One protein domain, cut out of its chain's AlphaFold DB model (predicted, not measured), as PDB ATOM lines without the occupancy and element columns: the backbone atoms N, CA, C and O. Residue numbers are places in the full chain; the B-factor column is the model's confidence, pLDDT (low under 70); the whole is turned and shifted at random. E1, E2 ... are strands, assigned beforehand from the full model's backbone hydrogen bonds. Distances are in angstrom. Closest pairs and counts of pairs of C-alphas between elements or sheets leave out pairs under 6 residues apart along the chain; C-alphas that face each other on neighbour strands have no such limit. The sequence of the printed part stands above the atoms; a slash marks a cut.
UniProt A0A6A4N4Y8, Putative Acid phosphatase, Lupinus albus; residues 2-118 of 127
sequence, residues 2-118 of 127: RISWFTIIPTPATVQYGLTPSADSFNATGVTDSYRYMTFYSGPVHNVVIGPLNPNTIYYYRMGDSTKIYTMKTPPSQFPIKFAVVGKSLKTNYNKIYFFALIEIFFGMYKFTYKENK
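What this domain is: This is residues 2 to 118 of the 127 residues of the protein "Putative Acid phosphatase" of Lupinus albus (UniProt A0A6A4N4Y8). With little regular structure, this is a small sandwich of two antiparallel sheets face to face, E3 E2 E6 E7 and E1 E5 E4, and a long stretch without named elements, residues 74 to 118, of which 89 to 99 stick out. The 117 printed residues include seven named strands, E1 to E7 in chain order, and no named helix; the class is all strand, with 32 residues in named elements. The whole is loose, radius of gyration of the C-alphas 16.8 A, spanning 48 by 41 by 25 A.

Where its parts are: E1, residues 2 to 6, begins at C-alpha 2 (-23.629, 4.378, -36.428). E2 is residues 14 to 18, E3 26 to 29, E4 31 to 33, E5 45 to 49. E6, residues 58 to 63, is 16.5 A long; E7, residues 70 to 73, ends at C-alpha 73 (-17.398, -6.159, -33.021).

How they stand to each other: Within hydrogen-bond range are N 3 and O 48 of E1 and E5, 2.8 A, and N 18 and O 60 of E2 and E6, 2.9 A. E3 and E5 touch, closest C-alphas Thr 29 and Val 48, 6.1 A.

The domain as a whole: The printed part has no cut. The link E4 to E5 is long. Residues 88 to 118 have pLDDT under 70.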
ATOM      1  N   ARG A   2     -22.454   4.029 -35.606       95.69
ATOM      2  CA  ARG A   2     -23.629   4.378 -36.428       95.69
ATOM      3  C   ARG A   2     -24.143   3.164 -37.193       95.69
ATOM      4  O   ARG A   2     -23.363   2.491 -37.854       95.69
ATOM      5  N   ILE A   3     -25.441   2.918 -37.108       96.00
ATOM      6  CA  ILE A   3     -26.141   1.873 -37.848       96.00
ATOM      7  C   ILE A   3     -27.160   2.564 -38.742       96.00
ATOM      8  O   ILE A   3     -27.963   3.365 -38.261       96.00
ATOM      9  N   SER A   4     -27.098   2.253 -40.033       96.25
ATOM     10  CA  SER A   4     -27.961   2.854 -41.042       96.25
ATOM     11  C   SER A   4     -28.557   1.784 -41.944       96.25
ATOM     12  O   SER A   4     -27.878   0.817 -42.296       96.25
ATOM     13  N   TRP A   5     -29.825   1.949 -42.310       95.25
ATOM     14  CA  TRP A   5     -30.528   1.033 -43.206       95.25
ATOM     15  C   TRP A   5     -31.647   1.747 -43.963       95.25
ATOM     16  O   TRP A   5     -32.084   2.829 -43.580       95.25
ATOM     17  N   PHE A   6     -32.112   1.115 -45.038       94.50
ATOM     18  CA  PHE A   6     -33.244   1.574 -45.836       94.50
ATOM     19  C   PHE A   6     -34.438   0.654 -45.611       94.50
ATOM     20  O   PHE A   6     -34.267  -0.552 -45.396       94.50
ATOM     21  N   THR A   7     -35.644   1.199 -45.703       91.44
ATOM     22  CA  THR A   7     -36.878   0.410 -45.762       91.44
ATOM     23  C   THR A   7     -37.744   0.852 -46.936       91.44
ATOM     24  O   THR A   7     -37.560   1.930 -47.490       91.44
ATOM     25  N   ILE A   8     -38.678  -0.007 -47.350       90.62
ATOM     26  CA  ILE A   8     -39.679   0.344 -48.372       90.62
ATOM     27  C   ILE A   8     -40.836   1.104 -47.712       90.62
ATOM     28  O   ILE A   8     -41.286   2.128 -48.216       90.62
ATOM     29  N   ILE A   9     -41.282   0.614 -46.553       90.25
ATOM     30  CA  ILE A   9     -42.327   1.231 -45.732       90.25
ATOM     31  C   ILE A   9     -41.714   1.928 -44.511       90.25
ATOM     32  O   ILE A   9     -40.646   1.509 -44.052       90.25
ATOM     33  N   PRO A  10     -42.354   2.977 -43.968       91.44
ATOM     34  CA  PRO A  10     -41.908   3.605 -42.730       91.44
ATOM     35  C   PRO A  10     -41.842   2.600 -41.577       91.44
ATOM     36  O   PRO A  10     -42.786   1.852 -41.339       91.44
ATOM     37  N   THR A  11     -40.726   2.615 -40.859       94.62
ATOM     38  CA  THR A  11     -40.509   1.869 -39.613       94.62
ATOM     39  C   THR A  11     -39.841   2.799 -38.605       94.62
ATOM     40  O   THR A  11     -39.242   3.796 -39.019       94.62
ATOM     41  N   PRO A  12     -39.866   2.494 -37.303       96.38
ATOM     42  CA  PRO A  12     -39.094   3.254 -36.331       96.38
ATOM     43  C   PRO A  12     -37.588   3.206 -36.643       96.38
ATOM     44  O   PRO A  12     -37.038   2.138 -36.923       96.38
ATOM     45  N   ALA A  13     -36.900   4.346 -36.529       97.62
ATOM     46  CA  ALA A  13     -35.438   4.404 -36.503       97.62
ATOM     47  C   ALA A  13     -34.925   4.030 -35.106       97.62
ATOM     48  O   ALA A  13     -34.342   4.850 -34.397       97.62
ATOM     49  N   THR A  14     -35.172   2.794 -34.686       98.12
ATOM     50  CA  THR A  14     -34.711   2.263 -33.400       98.12
ATOM     51  C   THR A  14     -33.699   1.148 -33.609       98.12
ATOM     52  O   THR A  14     -33.741   0.412 -34.596       98.12
ATOM     53  N   VAL A  15     -32.759   1.024 -32.680       98.19
ATOM     54  CA  VAL A  15     -31.838  -0.107 -32.615       98.19
ATOM     55  C   VAL A  15     -31.852  -0.660 -31.208       98.19
ATOM     56  O   VAL A  15     -31.433   0.010 -30.265       98.19
ATOM     57  N   GLN A  16     -32.262  -1.916 -31.095       97.75
ATOM     58  CA  GLN A  16     -32.076  -2.702 -29.884       97.75
ATOM     59  C   GLN A  16     -30.741  -3.430 -29.990       97.75
ATOM     60  O   GLN A  16     -30.423  -3.983 -31.046       97.75
ATOM     61  N   TYR A  17     -29.927  -3.385 -28.940       97.62
ATOM     62  CA  TYR A  17     -28.620  -4.026 -28.934       97.62
ATOM     63  C   TYR A  17     -28.230  -4.574 -27.561       97.62
ATOM     64  O   TYR A  17     -28.725  -4.150 -26.522       97.62
ATOM     65  N   GLY A  18     -27.308  -5.533 -27.544       97.62
ATOM     66  CA  GLY A  18     -26.851  -6.162 -26.309       97.62
ATOM     67  C   GLY A  18     -25.659  -7.087 -26.505       97.62
ATOM     68  O   GLY A  18     -25.167  -7.275 -27.616       97.62
ATOM     69  N   LEU A  19     -25.186  -7.659 -25.400       97.56
ATOM     70  CA  LEU A  19     -24.073  -8.620 -25.391       97.56
ATOM     71  C   LEU A  19     -24.537 -10.061 -25.648       97.56
ATOM     72  O   LEU A  19     -23.723 -10.939 -25.919       97.56
ATOM     73  N   THR A  20     -25.845 -10.300 -25.577       96.69
ATOM     74  CA  THR A  20     -26.483 -11.592 -25.834       96.69
ATOM     75  C   THR A  20     -27.191 -11.584 -27.188       96.69
ATOM     76  O   THR A  20     -27.634 -10.523 -27.632       96.69
ATOM     77  N   PRO A  21     -27.395 -12.754 -27.821       94.06
ATOM     78  CA  PRO A  21     -28.116 -12.860 -29.090       94.06
ATOM     79  C   PRO A  21     -29.523 -12.263 -29.098       94.06
ATOM     80  O   PRO A  21     -30.005 -11.889 -30.158       94.06
ATOM     81  N   SER A  22     -30.170 -12.139 -27.938       92.12
ATOM     82  CA  SER A  22     -31.475 -11.488 -27.830       92.12
ATOM     83  C   SER A  22     -31.438 -10.006 -28.218       92.12
ATOM     84  O   SER A  22     -32.431  -9.506 -28.727       92.12
ATOM     85  N   ALA A  23     -30.290  -9.328 -28.065       92.06
ATOM     86  CA  ALA A  23     -30.107  -7.911 -28.390       92.06
ATOM     87  C   ALA A  23     -31.057  -6.952 -27.640       92.06
ATOM     88  O   ALA A  23     -31.301  -5.847 -28.103       92.06
ATOM     89  N   ASP A  24     -31.557  -7.351 -26.468       91.62
ATOM     90  CA  ASP A  24     -32.615  -6.630 -25.737       91.62
ATOM     91  C   ASP A  24     -32.101  -5.780 -24.567       91.62
ATOM     92  O   ASP A  24     -32.883  -5.230 -23.795       91.62
ATOM     93  N   SER A  25     -30.782  -5.697 -24.388       95.19
ATOM     94  CA  SER A  25     -30.182  -5.048 -23.216       95.19
ATOM     95  C   SER A  25     -30.292  -3.524 -23.254       95.19
ATOM     96  O   SER A  25     -30.396  -2.884 -22.212       95.19
ATOM     97  N   PHE A  26     -30.234  -2.940 -24.449       96.75
ATOM     98  CA  PHE A  26     -30.206  -1.502 -24.670       96.75
ATOM     99  C   PHE A  26     -31.057  -1.141 -25.881       96.75
ATOM    100  O   PHE A  26     -31.232  -1.945 -26.796       96.75
ATOM    101  N   ASN A  27     -31.540   0.098 -25.909       97.00
ATOM    102  CA  ASN A  27     -32.278   0.650 -27.034       97.00
ATOM    103  C   ASN A  27     -31.757   2.055 -27.350       97.00
ATOM    104  O   ASN A  27     -31.505   2.846 -26.442       97.00
ATOM    105  N   ALA A  28     -31.609   2.362 -28.632       98.06
ATOM    106  CA  ALA A  28     -31.261   3.681 -29.131       98.06
ATOM    107  C   ALA A  28     -32.272   4.112 -30.188       98.06
ATOM    108  O   ALA A  28     -32.682   3.315 -31.029       98.06
ATOM    109  N   THR A  29     -32.637   5.390 -30.167       98.38
ATOM    110  CA  THR A  29     -33.485   6.004 -31.194       98.38
ATOM    111  C   THR A  29     -32.635   6.950 -32.026       98.38
ATOM    112  O   THR A  29     -31.752   7.628 -31.501       98.38
ATOM    113  N   GLY A  30     -32.875   6.969 -33.328       97.50
ATOM    114  CA  GLY A  30     -32.213   7.859 -34.263       97.50
ATOM    115  C   GLY A  30     -33.207   8.630 -35.111       97.50
ATOM    116  O   GLY A  30     -34.318   8.928 -34.679       97.50
ATOM    117  N   VAL A  31     -32.773   8.964 -36.318       97.50
ATOM    118  CA  VAL A  31     -33.527   9.793 -37.258       97.50
ATOM    119  C   VAL A  31     -33.850   9.010 -38.522       97.50
ATOM    120  O   VAL A  31     -33.083   8.137 -38.936       97.50
ATOM    121  N   THR A  32     -34.986   9.337 -39.127       97.62
ATOM    122  CA  THR A  32     -35.395   8.823 -40.432       97.62
ATOM    123  C   THR A  32     -35.432   9.981 -41.417       97.62
ATOM    124  O   THR A  32     -36.171  10.939 -41.213       97.62
ATOM    125  N   ASP A  33     -34.674   9.857 -42.497       95.69
ATOM    126  CA  ASP A  33     -34.622  10.802 -43.606       95.69
ATOM    127  C   ASP A  33     -35.128  10.143 -44.894       95.69
ATOM    128  O   ASP A  33     -35.475   8.962 -44.934       95.69
ATOM    129  N   SER A  34     -35.167  10.904 -45.982       95.06
ATOM    130  CA  SER A  34     -35.349  10.367 -47.329       95.06
ATOM    131  C   SER A  34     -34.776  11.330 -48.360       95.06
ATOM    132  O   SER A  34     -34.617  12.520 -48.080       95.06
ATOM    133  N   TYR A  35     -34.472  10.835 -49.556       91.62
ATOM    134  CA  TYR A  35     -34.051  11.679 -50.667       91.62
ATOM    135  C   TYR A  35     -34.800  11.336 -51.953       91.62
ATOM    136  O   TYR A  35     -35.354  10.245 -52.128       91.62
ATOM    137  N   ARG A  36     -34.820  12.310 -52.863       91.44
ATOM    138  CA  ARG A  36     -35.383  12.178 -54.206       91.44
ATOM    139  C   ARG A  36     -34.362  12.612 -55.241       91.44
ATOM    140  O   ARG A  36     -33.633  13.577 -55.024       91.44
ATOM    141  N   TYR A  37     -34.344  11.911 -56.364       91.38
ATOM    142  CA  TYR A  37     -33.565  12.282 -57.537       91.38
ATOM    143  C   TYR A  37     -34.413  12.041 -58.783       91.38
ATOM    144  O   TYR A  37     -34.711  10.898 -59.121       91.38
ATOM    145  N   MET A  38     -34.835  13.116 -59.454       94.19
ATOM    146  CA  MET A  38     -35.848  13.052 -60.517       94.19
ATOM    147  C   MET A  38     -37.115  12.323 -60.025       94.19
ATOM    148  O   MET A  38     -37.727  12.749 -59.047       94.19
ATOM    149  N   THR A  39     -37.501  11.224 -60.675       91.69
ATOM    150  CA  THR A  39     -38.642  10.377 -60.299       91.69
ATOM    151  C   THR A  39     -38.288   9.315 -59.256       91.69
ATOM    152  O   THR A  39     -39.184   8.675 -58.707       91.69
ATOM    153  N   PHE A  40     -37.002   9.122 -58.956       90.69
ATOM    154  CA  PHE A  40     -36.563   8.155 -57.960       90.69
ATOM    155  C   PHE A  40     -36.801   8.678 -56.542       90.69
ATOM    156  O   PHE A  40     -36.456   9.815 -56.204       90.69
ATOM    157  N   TYR A  41     -37.328   7.800 -55.695       90.75
ATOM    158  CA  TYR A  41     -37.467   8.006 -54.262       90.75
ATOM    159  C   TYR A  41     -36.723   6.904 -53.513       90.75
ATOM    160  O   TYR A  41     -36.924   5.723 -53.786       90.75
ATOM    161  N   SER A  42     -35.893   7.288 -52.543       89.38
ATOM    162  CA  SER A  42     -35.042   6.349 -51.805       89.38
ATOM    163  C   SER A  42     -35.790   5.405 -50.867       89.38
ATOM    164  O   SER A  42     -35.203   4.436 -50.395       89.38
ATOM    165  N   GLY A  43     -37.039   5.725 -50.523       93.44
ATOM    166  CA  GLY A  43     -37.665   5.187 -49.317       93.44
ATOM    167  C   GLY A  43     -37.080   5.806 -48.035       93.44
ATOM    168  O   GLY A  43     -36.147   6.617 -48.103       93.44
ATOM    169  N   PRO A  44     -37.634   5.456 -46.863       95.50
ATOM    170  CA  PRO A  44     -37.082   5.852 -45.571       95.50
ATOM    171  C   PRO A  44     -35.637   5.374 -45.360       95.50
ATOM    172  O   PRO A  44     -35.314   4.203 -45.575       95.50
ATOM    173  N   VAL A  45     -34.788   6.285 -44.890       96.00
ATOM    174  CA  VAL A  45     -33.374   6.071 -44.563       96.00
ATOM    175  C   VAL A  45     -33.183   6.294 -43.074       96.00
ATOM    176  O   VAL A  45     -33.300   7.412 -42.586       96.00
ATOM    177  N   HIS A  46     -32.876   5.238 -42.341       96.69
ATOM    178  CA  HIS A  46     -32.740   5.285 -40.890       96.69
ATOM    179  C   HIS A  46     -31.279   5.452 -40.508       96.69
ATOM    180  O   HIS A  46     -30.409   4.789 -41.074       96.69
ATOM    181  N   ASN A  47     -31.009   6.314 -39.535       96.88
ATOM    182  CA  ASN A  47     -29.678   6.581 -39.011       96.88
ATOM    183  C   ASN A  47     -29.725   6.607 -37.486       96.88
ATOM    184  O   ASN A  47     -30.254   7.546 -36.890       96.88
ATOM    185  N   VAL A  48     -29.128   5.603 -36.847       97.88
ATOM    186  CA  VAL A  48     -29.119   5.462 -35.385       97.88
ATOM    187  C   VAL A  48     -27.690   5.418 -34.870       97.88
ATOM    188  O   VAL A  48     -26.838   4.704 -35.401       97.88
ATOM    189  N   VAL A  49     -27.415   6.184 -33.816       97.19
ATOM    190  CA  VAL A  49     -26.133   6.147 -33.110       97.19
ATOM    191  C   VAL A  49     -26.314   5.384 -31.803       97.19
ATOM    192  O   VAL A  49     -27.094   5.792 -30.953       97.19
ATOM    193  N   ILE A  50     -25.571   4.288 -31.640       95.56
ATOM    194  CA  ILE A  50     -25.552   3.473 -30.419       95.56
ATOM    195  C   ILE A  50     -24.278   3.730 -29.604       95.56
ATOM    196  O   ILE A  50     -23.198   3.975 -30.174       95.56
ATOM    197  N   GLY A  51     -24.391   3.623 -28.280       93.25
ATOM    198  CA  GLY A  51     -23.278   3.718 -27.336       93.25
ATOM    199  C   GLY A  51     -23.612   4.496 -26.056       93.25
ATOM    200  O   GLY A  51     -24.740   4.960 -25.911       93.25
ATOM    201  N   PRO A  52     -22.639   4.652 -25.137       94.38
ATOM    202  CA  PRO A  52     -21.237   4.215 -25.240       94.38
ATOM    203  C   PRO A  52     -21.084   2.684 -25.294       94.38
ATOM    204  O   PRO A  52     -21.908   1.952 -24.754       94.38
ATOM    205  N   LEU A  53     -20.054   2.192 -25.994       95.81
ATOM    206  CA  LEU A  53     -19.789   0.756 -26.169       95.81
ATOM    207  C   LEU A  53     -18.413   0.385 -25.613       95.81
ATOM    208  O   LEU A  53     -17.463   1.157 -25.745       95.81
ATOM    209  N   ASN A  54     -18.293  -0.833 -25.090       97.00
ATOM    210  CA  ASN A  54     -17.014  -1.376 -24.647       97.00
ATOM    211  C   ASN A  54     -16.122  -1.709 -25.854       97.00
ATOM    212  O   ASN A  54     -16.631  -2.208 -26.865       97.00
ATOM    213  N   PRO A  55     -14.800  -1.469 -25.780       95.50
ATOM    214  CA  PRO A  55     -13.865  -1.847 -26.836       95.50
ATOM    215  C   PRO A  55     -13.740  -3.372 -26.966       95.50
ATOM    216  O   PRO A  55     -14.043  -4.115 -26.033       95.50
ATOM    217  N   ASN A  56     -13.280  -3.849 -28.126       93.75
ATOM    218  CA  ASN A  56     -13.025  -5.268 -28.430       93.75
ATOM    219  C   ASN A  56     -14.184  -6.234 -28.091       93.75
ATOM    220  O   ASN A  56     -13.960  -7.408 -27.795       93.75
ATOM    221  N   THR A  57     -15.425  -5.759 -28.146       96.38
ATOM    222  CA  THR A  57     -16.604  -6.470 -27.644       96.38
ATOM    223  C   THR A  57     -17.571  -6.766 -28.784       96.38
ATOM    224  O   THR A  57     -17.772  -5.936 -29.673       96.38
ATOM    225  N   ILE A  58     -18.147  -7.969 -28.778       97.00
ATOM    226  CA  ILE A  58     -19.189  -8.364 -29.729       97.00
ATOM    227  C   ILE A  58     -20.536  -7.896 -29.190       97.00
ATOM    228  O   ILE A  58     -20.898  -8.203 -28.058       97.00
ATOM    229  N   TYR A  59     -21.271  -7.184 -30.033       97.38
ATOM    230  CA  TYR A  59     -22.643  -6.775 -29.793       97.38
ATOM    231  C   TYR A  59     -23.558  -7.416 -30.830       97.38
ATOM    232  O   TYR A  59     -23.222  -7.498 -32.016       97.38
ATOM    233  N   TYR A  60     -24.726  -7.831 -30.366       97.62
ATOM    234  CA  TYR A  60     -25.855  -8.246 -31.182       97.62
ATOM    235  C   TYR A  60     -26.826  -7.078 -31.289       97.62
ATOM    236  O   TYR A  60     -26.990  -6.343 -30.315       97.62
ATOM    237  N   TYR A  61     -27.452  -6.893 -32.448       97.25
ATOM    238  CA  TYR A  61     -28.408  -5.808 -32.650       97.25
ATOM    239  C   TYR A  61     -29.547  -6.171 -33.607       97.25
ATOM    240  O   TYR A  61     -29.388  -7.015 -34.494       97.25
ATOM    241  N   ARG A  62     -30.684  -5.495 -33.431       96.06
ATOM    242  CA  ARG A  62     -31.865  -5.513 -34.306       96.06
ATOM    243  C   ARG A  62     -32.220  -4.085 -34.703       96.06
ATOM    244  O   ARG A  62     -31.971  -3.153 -33.943       96.06
ATOM    245  N   MET A  63     -32.770  -3.922 -35.900       95.56
ATOM    246  CA  MET A  63     -33.097  -2.617 -36.486       95.56
ATOM    247  C   MET A  63     -34.607  -2.494 -36.665       95.56
ATOM    248  O   MET A  63     -35.212  -3.380 -37.275       95.56
ATOM    249  N   GLY A  64     -35.187  -1.398 -36.181       93.44
ATOM    250  CA  GLY A  64     -36.625  -1.146 -36.219       93.44
ATOM    251  C   GLY A  64     -37.417  -2.356 -35.726       93.44
ATOM    252  O   GLY A  64     -37.077  -2.965 -34.713       93.44
ATOM    253  N   ASP A  65     -38.410  -2.758 -36.515       90.94
ATOM    254  CA  ASP A  65     -39.293  -3.892 -36.214       90.94
ATOM    255  C   ASP A  65     -38.762  -5.236 -36.752       90.94
ATOM    256  O   ASP A  65     -39.480  -6.236 -36.816       90.94
ATOM    257  N   SER A  66     -37.502  -5.287 -37.198       89.44
ATOM    258  CA  SER A  66     -36.925  -6.509 -37.753       89.44
ATOM    259  C   SER A  66     -36.674  -7.555 -36.668       89.44
ATOM    260  O   SER A  66     -35.980  -7.310 -35.682       89.44
ATOM    261  N   THR A  67     -37.131  -8.784 -36.914       89.50
ATOM    262  CA  THR A  67     -36.789  -9.957 -36.092       89.50
ATOM    263  C   THR A  67     -35.380 -10.483 -36.368       89.50
ATOM    264  O   THR A  67     -34.880 -11.351 -35.649       89.50
ATOM    265  N   LYS A  68     -34.713  -9.982 -37.414       94.06
ATOM    266  CA  LYS A  68     -33.382 -10.439 -37.800       94.06
ATOM    267  C   LYS A  68     -32.318  -9.796 -36.917       94.06
ATOM    268  O   LYS A  68     -32.222  -8.576 -36.818       94.06
ATOM    269  N   ILE A  69     -31.478 -10.648 -36.338       94.12
ATOM    270  CA  ILE A  69     -30.358 -10.247 -35.489       94.12
ATOM    271  C   ILE A  69     -29.073 -10.202 -36.310       94.12
ATOM    272  O   ILE A  69     -28.784 -11.090 -37.119       94.12
ATOM    273  N   TYR A  70     -28.287  -9.168 -36.058       96.00
ATOM    274  CA  TYR A  70     -26.985  -8.925 -36.655       96.00
ATOM    275  C   TYR A  70     -25.919  -8.847 -35.567       96.00
ATOM    276  O   TYR A  70     -26.230  -8.675 -34.389       96.00
ATOM    277  N   THR A  71     -24.652  -8.970 -35.960       95.88
ATOM    278  CA  THR A  71     -23.518  -8.870 -35.043       95.88
ATOM    279  C   THR A  71     -22.487  -7.883 -35.544       95.88
ATOM    280  O   THR A  71     -22.218  -7.772 -36.739       95.88
ATOM    281  N   MET A  72     -21.872  -7.181 -34.602       93.94
ATOM    282  CA  MET A  72     -20.753  -6.287 -34.856       93.94
ATOM    283  C   MET A  72     -19.750  -6.381 -33.710       93.94
ATOM    284  O   MET A  72     -20.115  -6.635 -32.565       93.94
ATOM    285  N   LYS A  73     -18.468  -6.181 -34.018       94.38
ATOM    286  CA  LYS A  73     -17.398  -6.159 -33.021       94.38
ATOM    287  C   LYS A  73     -16.784  -4.767 -32.979       94.38
ATOM    288  O   LYS A  73     -16.360  -4.258 -34.016       94.38
ATOM    289  N   THR A  74     -16.739  -4.158 -31.799       94.12
ATOM    290  CA  THR A  74     -16.058  -2.874 -31.608       94.12
ATOM    291  C   THR A  74     -14.542  -3.043 -31.756       94.12
ATOM    292  O   THR A  74     -14.001  -4.112 -31.442       94.12
ATOM    293  N   PRO A  75     -13.826  -2.018 -32.248       91.12
ATOM    294  CA  PRO A  75     -12.371  -2.070 -32.332       91.12
ATOM    295  C   PRO A  75     -11.741  -2.171 -30.930       91.12
ATOM    296  O   PRO A  75     -12.363  -1.760 -29.943       91.12
ATOM    297  N   PRO A  76     -10.520  -2.718 -30.810       90.12
ATOM    298  CA  PRO A  76      -9.763  -2.626 -29.569       90.12
ATOM    299  C   PRO A  76      -9.383  -1.167 -29.280       90.12
ATOM    300  O   PRO A  76      -9.208  -0.367 -30.197       90.12
ATOM    301  N   SER A  77      -9.248  -0.823 -28.000       90.44
ATOM    302  CA  SER A  77      -8.818   0.510 -27.553       90.44
ATOM    303  C   SER A  77      -7.313   0.747 -27.715       90.44
ATOM    304  O   SER A  77      -6.848   1.869 -27.550       90.44
ATOM    305  N   GLN A  78      -6.554  -0.306 -28.026       90.88
ATOM    306  CA  GLN A  78      -5.107  -0.286 -28.199       90.88
ATOM    307  C   GLN A  78      -4.716  -1.010 -29.490       90.88
ATOM    308  O   GLN A  78      -5.438  -1.882 -29.983       90.88
ATOM    309  N   PHE A  79      -3.557  -0.642 -30.030       87.88
ATOM    310  CA  PHE A  79      -2.963  -1.305 -31.185       87.88
ATOM    311  C   PHE A  79      -2.512  -2.737 -30.849       87.88
ATOM    312  O   PHE A  79      -2.188  -3.021 -29.697       87.88
ATOM    313  N   PRO A  80      -2.454  -3.641 -31.847       87.62
ATOM    314  CA  PRO A  80      -2.638  -3.395 -33.283       87.62
ATOM    315  C   PRO A  80      -4.106  -3.406 -33.748       87.62
ATOM    316  O   PRO A  80      -4.900  -4.251 -33.342       87.62
ATOM    317  N   ILE A  81      -4.444  -2.513 -34.687       83.88
ATOM    318  CA  ILE A  81      -5.728  -2.501 -35.406       83.88
ATOM    319  C   ILE A  81      -5.458  -2.889 -36.858       83.88
ATOM    320  O   ILE A  81      -4.582  -2.322 -37.506       83.88
ATOM    321  N   LYS A  82      -6.206  -3.872 -37.366       80.81
ATOM    322  CA  LYS A  82      -6.106  -4.326 -38.756       80.81
ATOM    323  C   LYS A  82      -7.207  -3.677 -39.582       80.81
ATOM    324  O   LYS A  82      -8.384  -3.859 -39.282       80.81
ATOM    325  N   PHE A  83      -6.813  -2.974 -40.635       80.56
ATOM    326  CA  PHE A  83      -7.731  -2.361 -41.587       80.56
ATOM    327  C   PHE A  83      -7.692  -3.130 -42.904       80.56
ATOM    328  O   PHE A  83      -6.620  -3.473 -43.397       80.56
ATOM    329  N   ALA A  84      -8.867  -3.396 -43.468       81.50
ATOM    330  CA  ALA A  84      -8.981  -3.810 -44.857       81.50
ATOM    331  C   ALA A  84      -9.084  -2.549 -45.720       81.50
ATOM    332  O   ALA A  84      -9.890  -1.668 -45.422       81.50
ATOM    333  N   VAL A  85      -8.279  -2.471 -46.778       81.69
ATOM    334  CA  VAL A  85      -8.356  -1.407 -47.783       81.69
ATOM    335  C   VAL A  85      -8.862  -2.039 -49.069       81.69
ATOM    336  O   VAL A  85      -8.258  -2.979 -49.581       81.69
ATOM    337  N   VAL A  86      -9.990  -1.544 -49.566       75.44
ATOM    338  CA  VAL A  86     -10.612  -2.001 -50.811       75.44
ATOM    339  C   VAL A  86     -10.830  -0.775 -51.686       75.44
ATOM    340  O   VAL A  86     -11.307   0.251 -51.210       75.44
ATOM    341  N   GLY A  87     -10.466  -0.874 -52.960       72.94
ATOM    342  CA  GLY A  87     -10.697   0.161 -53.958       72.94
ATOM    343  C   GLY A  87     -11.054  -0.482 -55.290       72.94
ATOM    344  O   GLY A  87     -10.508  -1.526 -55.646       72.94
ATOM    345  N   LYS A  88     -11.982   0.131 -56.023       63.84
ATOM    346  CA  LYS A  88     -12.365  -0.296 -57.370       63.84
ATOM    347  C   LYS A  88     -11.816   0.701 -58.381       63.84
ATOM    348  O   LYS A  88     -12.128   1.885 -58.315       63.84
ATOM    349  N   SER A  89     -11.034   0.213 -59.340       56.66
ATOM    350  CA  SER A  89     -10.730   0.972 -60.553       56.66
ATOM    351  C   SER A  89     -11.898   0.810 -61.525       56.66
ATOM    352  O   SER A  89     -12.262  -0.309 -61.891       56.66
ATOM    353  N   LEU A  90     -12.533   1.916 -61.905       54.44
ATOM    354  CA  LEU A  90     -13.649   1.929 -62.848       54.44
ATOM    355  C   LEU A  90     -13.109   1.826 -64.285       54.44
ATOM    356  O   LEU A  90     -13.030   2.819 -64.999       54.44
ATOM    357  N   LYS A  91     -12.720   0.622 -64.722       43.38
ATOM    358  CA  LYS A  91     -12.550   0.306 -66.150       43.38
ATOM    359  C   LYS A  91     -13.529  -0.797 -66.534       43.38
ATOM    360  O   LYS A  91     -13.457  -1.917 -66.040       43.38
ATOM    361  N   THR A  92     -14.493  -0.430 -67.365       52.56
ATOM    362  CA  THR A  92     -15.623  -1.255 -67.789       52.56
ATOM    363  C   THR A  92     -15.248  -2.117 -68.990       52.56
ATOM    364  O   THR A  92     -14.742  -1.585 -69.972       52.56
ATOM    365  N   ASN A  93     -15.535  -3.419 -68.936       37.97
ATOM    366  CA  ASN A  93     -16.199  -4.160 -70.014       37.97
ATOM    367  C   ASN A  93     -16.665  -5.530 -69.494       37.97
ATOM    368  O   ASN A  93     -16.080  -6.111 -68.584       37.97
ATOM    369  N   TYR A  94     -17.809  -5.959 -70.010       49.28
ATOM    370  CA  TYR A  94     -18.755  -6.887 -69.405       49.28
ATOM    371  C   TYR A  94     -18.262  -8.336 -69.242       49.28
ATOM    372  O   TYR A  94     -17.736  -8.927 -70.181       49.28
ATOM    373  N   ASN A  95     -18.568  -8.913 -68.070       42.06
ATOM    374  CA  ASN A  95     -19.258 -10.198 -67.831       42.06
ATOM    375  C   ASN A  95     -18.648 -10.993 -66.662       42.06
ATOM    376  O   ASN A  95     -17.484 -11.371 -66.683       42.06
ATOM    377  N   LYS A  96     -19.505 -11.285 -65.670       36.69
ATOM    378  CA  LYS A  96     -19.254 -12.040 -64.424       36.69
ATOM    379  C   LYS A  96     -18.252 -11.408 -63.453       36.69
ATOM    380  O   LYS A  96     -17.062 -11.694 -63.451       36.69
ATOM    381  N   ILE A  97     -18.797 -10.633 -62.519       45.94
ATOM    382  CA  ILE A  97     -18.104 -10.290 -61.278       45.94
ATOM    383  C   ILE A  97     -18.339 -11.447 -60.300       45.94
ATOM    384  O   ILE A  97     -19.445 -11.616 -59.789       45.94
ATOM    385  N   TYR A  98     -17.305 -12.246 -60.036       37.41
ATOM    386  CA  TYR A  98     -17.247 -13.002 -58.786       37.41
ATOM    387  C   TYR A  98     -17.267 -11.982 -57.647       37.41
ATOM    388  O   TYR A  98     -16.497 -11.022 -57.663       37.41
ATOM    389  N   PHE A  99     -18.181 -12.160 -56.697       38.44
ATOM    390  CA  PHE A  99     -18.381 -11.284 -55.547       38.44
ATOM    391  C   PHE A  99     -17.132 -11.274 -54.634       38.44
ATOM    392  O   PHE A  99     -17.096 -11.887 -53.578       38.44
ATOM    393  N   PHE A 100     -16.105 -10.523 -55.024       35.12
ATOM    394  CA  PHE A 100     -15.296  -9.718 -54.106       35.12
ATOM    395  C   PHE A 100     -15.708  -8.240 -54.223       35.12
ATOM    396  O   PHE A 100     -14.919  -7.326 -54.009       35.12
ATOM    397  N   ALA A 101     -16.978  -8.002 -54.563       34.31
ATOM    398  CA  ALA A 101     -17.621  -6.700 -54.505       34.31
ATOM    399  C   ALA A 101     -18.102  -6.446 -53.066       34.31
ATOM    400  O   ALA A 101     -19.287  -6.535 -52.750       34.31
ATOM    401  N   LEU A 102     -17.153  -6.188 -52.164       38.78
ATOM    402  CA  LEU A 102     -17.463  -5.603 -50.865       38.78
ATOM    403  C   LEU A 102     -17.828  -4.133 -51.086       38.78
ATOM    404  O   LEU A 102     -16.948  -3.313 -51.310       38.78
ATOM    405  N   ILE A 103     -19.136  -3.874 -51.030       37.47
ATOM    406  CA  ILE A 103     -19.794  -2.675 -50.491       37.47
ATOM    407  C   ILE A 103     -19.273  -1.334 -51.031       37.47
ATOM    408  O   ILE A 103     -18.219  -0.830 -50.654       37.47
ATOM    409  N   GLU A 104     -20.109  -0.742 -51.885       38.25
ATOM    410  CA  GLU A 104     -20.071   0.668 -52.263       38.25
ATOM    411  C   GLU A 104     -19.932   1.584 -51.034       38.25
ATOM    412  O   GLU A 104     -20.459   1.337 -49.946       38.25
ATOM    413  N   ILE A 105     -19.158   2.637 -51.251       33.94
ATOM    414  CA  ILE A 105     -18.542   3.524 -50.275       33.94
ATOM    415  C   ILE A 105     -19.591   4.265 -49.438       33.94
ATOM    416  O   ILE A 105     -20.320   5.107 -49.950       33.94
ATOM    417  N   PHE A 106     -19.556   4.065 -48.120       31.67
ATOM    418  CA  PHE A 106     -19.885   5.115 -47.157       31.67
ATOM    419  C   PHE A 106     -18.789   5.161 -46.092       31.67
ATOM    420  O   PHE A 106     -18.482   4.162 -45.439       31.67
ATOM    421  N   PHE A 107     -18.168   6.333 -45.941       34.12
ATOM    422  CA  PHE A 107     -17.244   6.622 -44.849       34.12
ATOM    423  C   PHE A 107     -17.921   6.302 -43.513       34.12
ATOM    424  O   PHE A 107     -18.886   6.955 -43.125       34.12
ATOM    425  N   GLY A 108     -17.417   5.285 -42.815       34.53
ATOM    426  CA  GLY A 108     -17.962   4.885 -41.520       34.53
ATOM    427  C   GLY A 108     -17.861   3.394 -41.235       34.53
ATOM    428  O   GLY A 108     -18.859   2.764 -40.935       34.53
ATOM    429  N   MET A 109     -16.657   2.830 -41.337       37.06
ATOM    430  CA  MET A 109     -16.155   1.765 -40.461       37.06
ATOM    431  C   MET A 109     -17.158   0.685 -39.973       37.06
ATOM    432  O   MET A 109     -17.271   0.547 -38.767       37.06
ATOM    433  N   TYR A 110     -17.809  -0.137 -40.824       36.09
ATOM    434  CA  TYR A 110     -18.547  -1.345 -40.367       36.09
ATOM    435  C   TYR A 110     -18.454  -2.570 -41.289       36.09
ATOM    436  O   TYR A 110     -18.434  -2.467 -42.510       36.09
ATOM    437  N   LYS A 111     -18.413  -3.751 -40.652       30.05
ATOM    438  CA  LYS A 111     -18.395  -5.100 -41.242       30.05
ATOM    439  C   LYS A 111     -19.834  -5.615 -41.374       30.05
ATOM    440  O   LYS A 111     -20.541  -5.656 -40.373       30.05
ATOM    441  N   PHE A 112     -20.242  -6.055 -42.565       31.39
ATOM    442  CA  PHE A 112     -21.557  -6.664 -42.807       31.39
ATOM    443  C   PHE A 112     -21.439  -8.186 -42.990       31.39
ATOM    444  O   PHE A 112     -20.551  -8.664 -43.693       31.39
ATOM    445  N   THR A 113     -22.358  -8.944 -42.384       29.84
ATOM    446  CA  THR A 113     -22.569 -10.380 -42.644       29.84
ATOM    447  C   THR A 113     -23.768 -10.529 -43.585       29.84
ATOM    448  O   THR A 113     -24.846 -10.014 -43.284       29.84
ATOM    449  N   TYR A 114     -23.598 -11.215 -44.720       31.84
ATOM    450  CA  TYR A 114     -24.639 -11.394 -45.743       31.84
ATOM    451  C   TYR A 114     -25.312 -12.777 -45.662       31.84
ATOM    452  O   TYR A 114     -24.666 -13.770 -45.333       31.84
ATOM    453  N   LYS A 115     -26.610 -12.838 -45.995       26.92
ATOM    454  CA  LYS A 115     -27.369 -14.064 -46.304       26.92
ATOM    455  C   LYS A 115     -28.175 -13.773 -47.575       26.92
ATOM    456  O   LYS A 115     -28.936 -12.807 -47.571       26.92
ATOM    457  N   GLU A 116     -27.960 -14.557 -48.633       30.97
ATOM    458  CA  GLU A 116     -28.626 -14.407 -49.937       30.97
ATOM    459  C   GLU A 116     -30.147 -14.499 -49.808       30.97
ATOM    460  O   GLU A 116     -30.660 -15.489 -49.298       30.97
ATOM    461  N   ASN A 117     -30.858 -13.509 -50.347       29.28
ATOM    462  CA  ASN A 117     -32.207 -13.680 -50.876       29.28
ATOM    463  C   ASN A 117     -32.214 -13.045 -52.272       29.28
ATOM    464  O   ASN A 117     -31.896 -11.866 -52.420       29.28
ATOM    465  N   LYS A 118     -32.512 -13.846 -53.300       28.34
ATOM    466  CA  LYS A 118     -32.585 -13.392 -54.694       28.34
ATOM    467  C   LYS A 118     -33.776 -12.443 -54.855       28.34
ATOM    468  O   LYS A 118     -34.894 -12.819 -54.519       28.34
TER     469      LYS A 118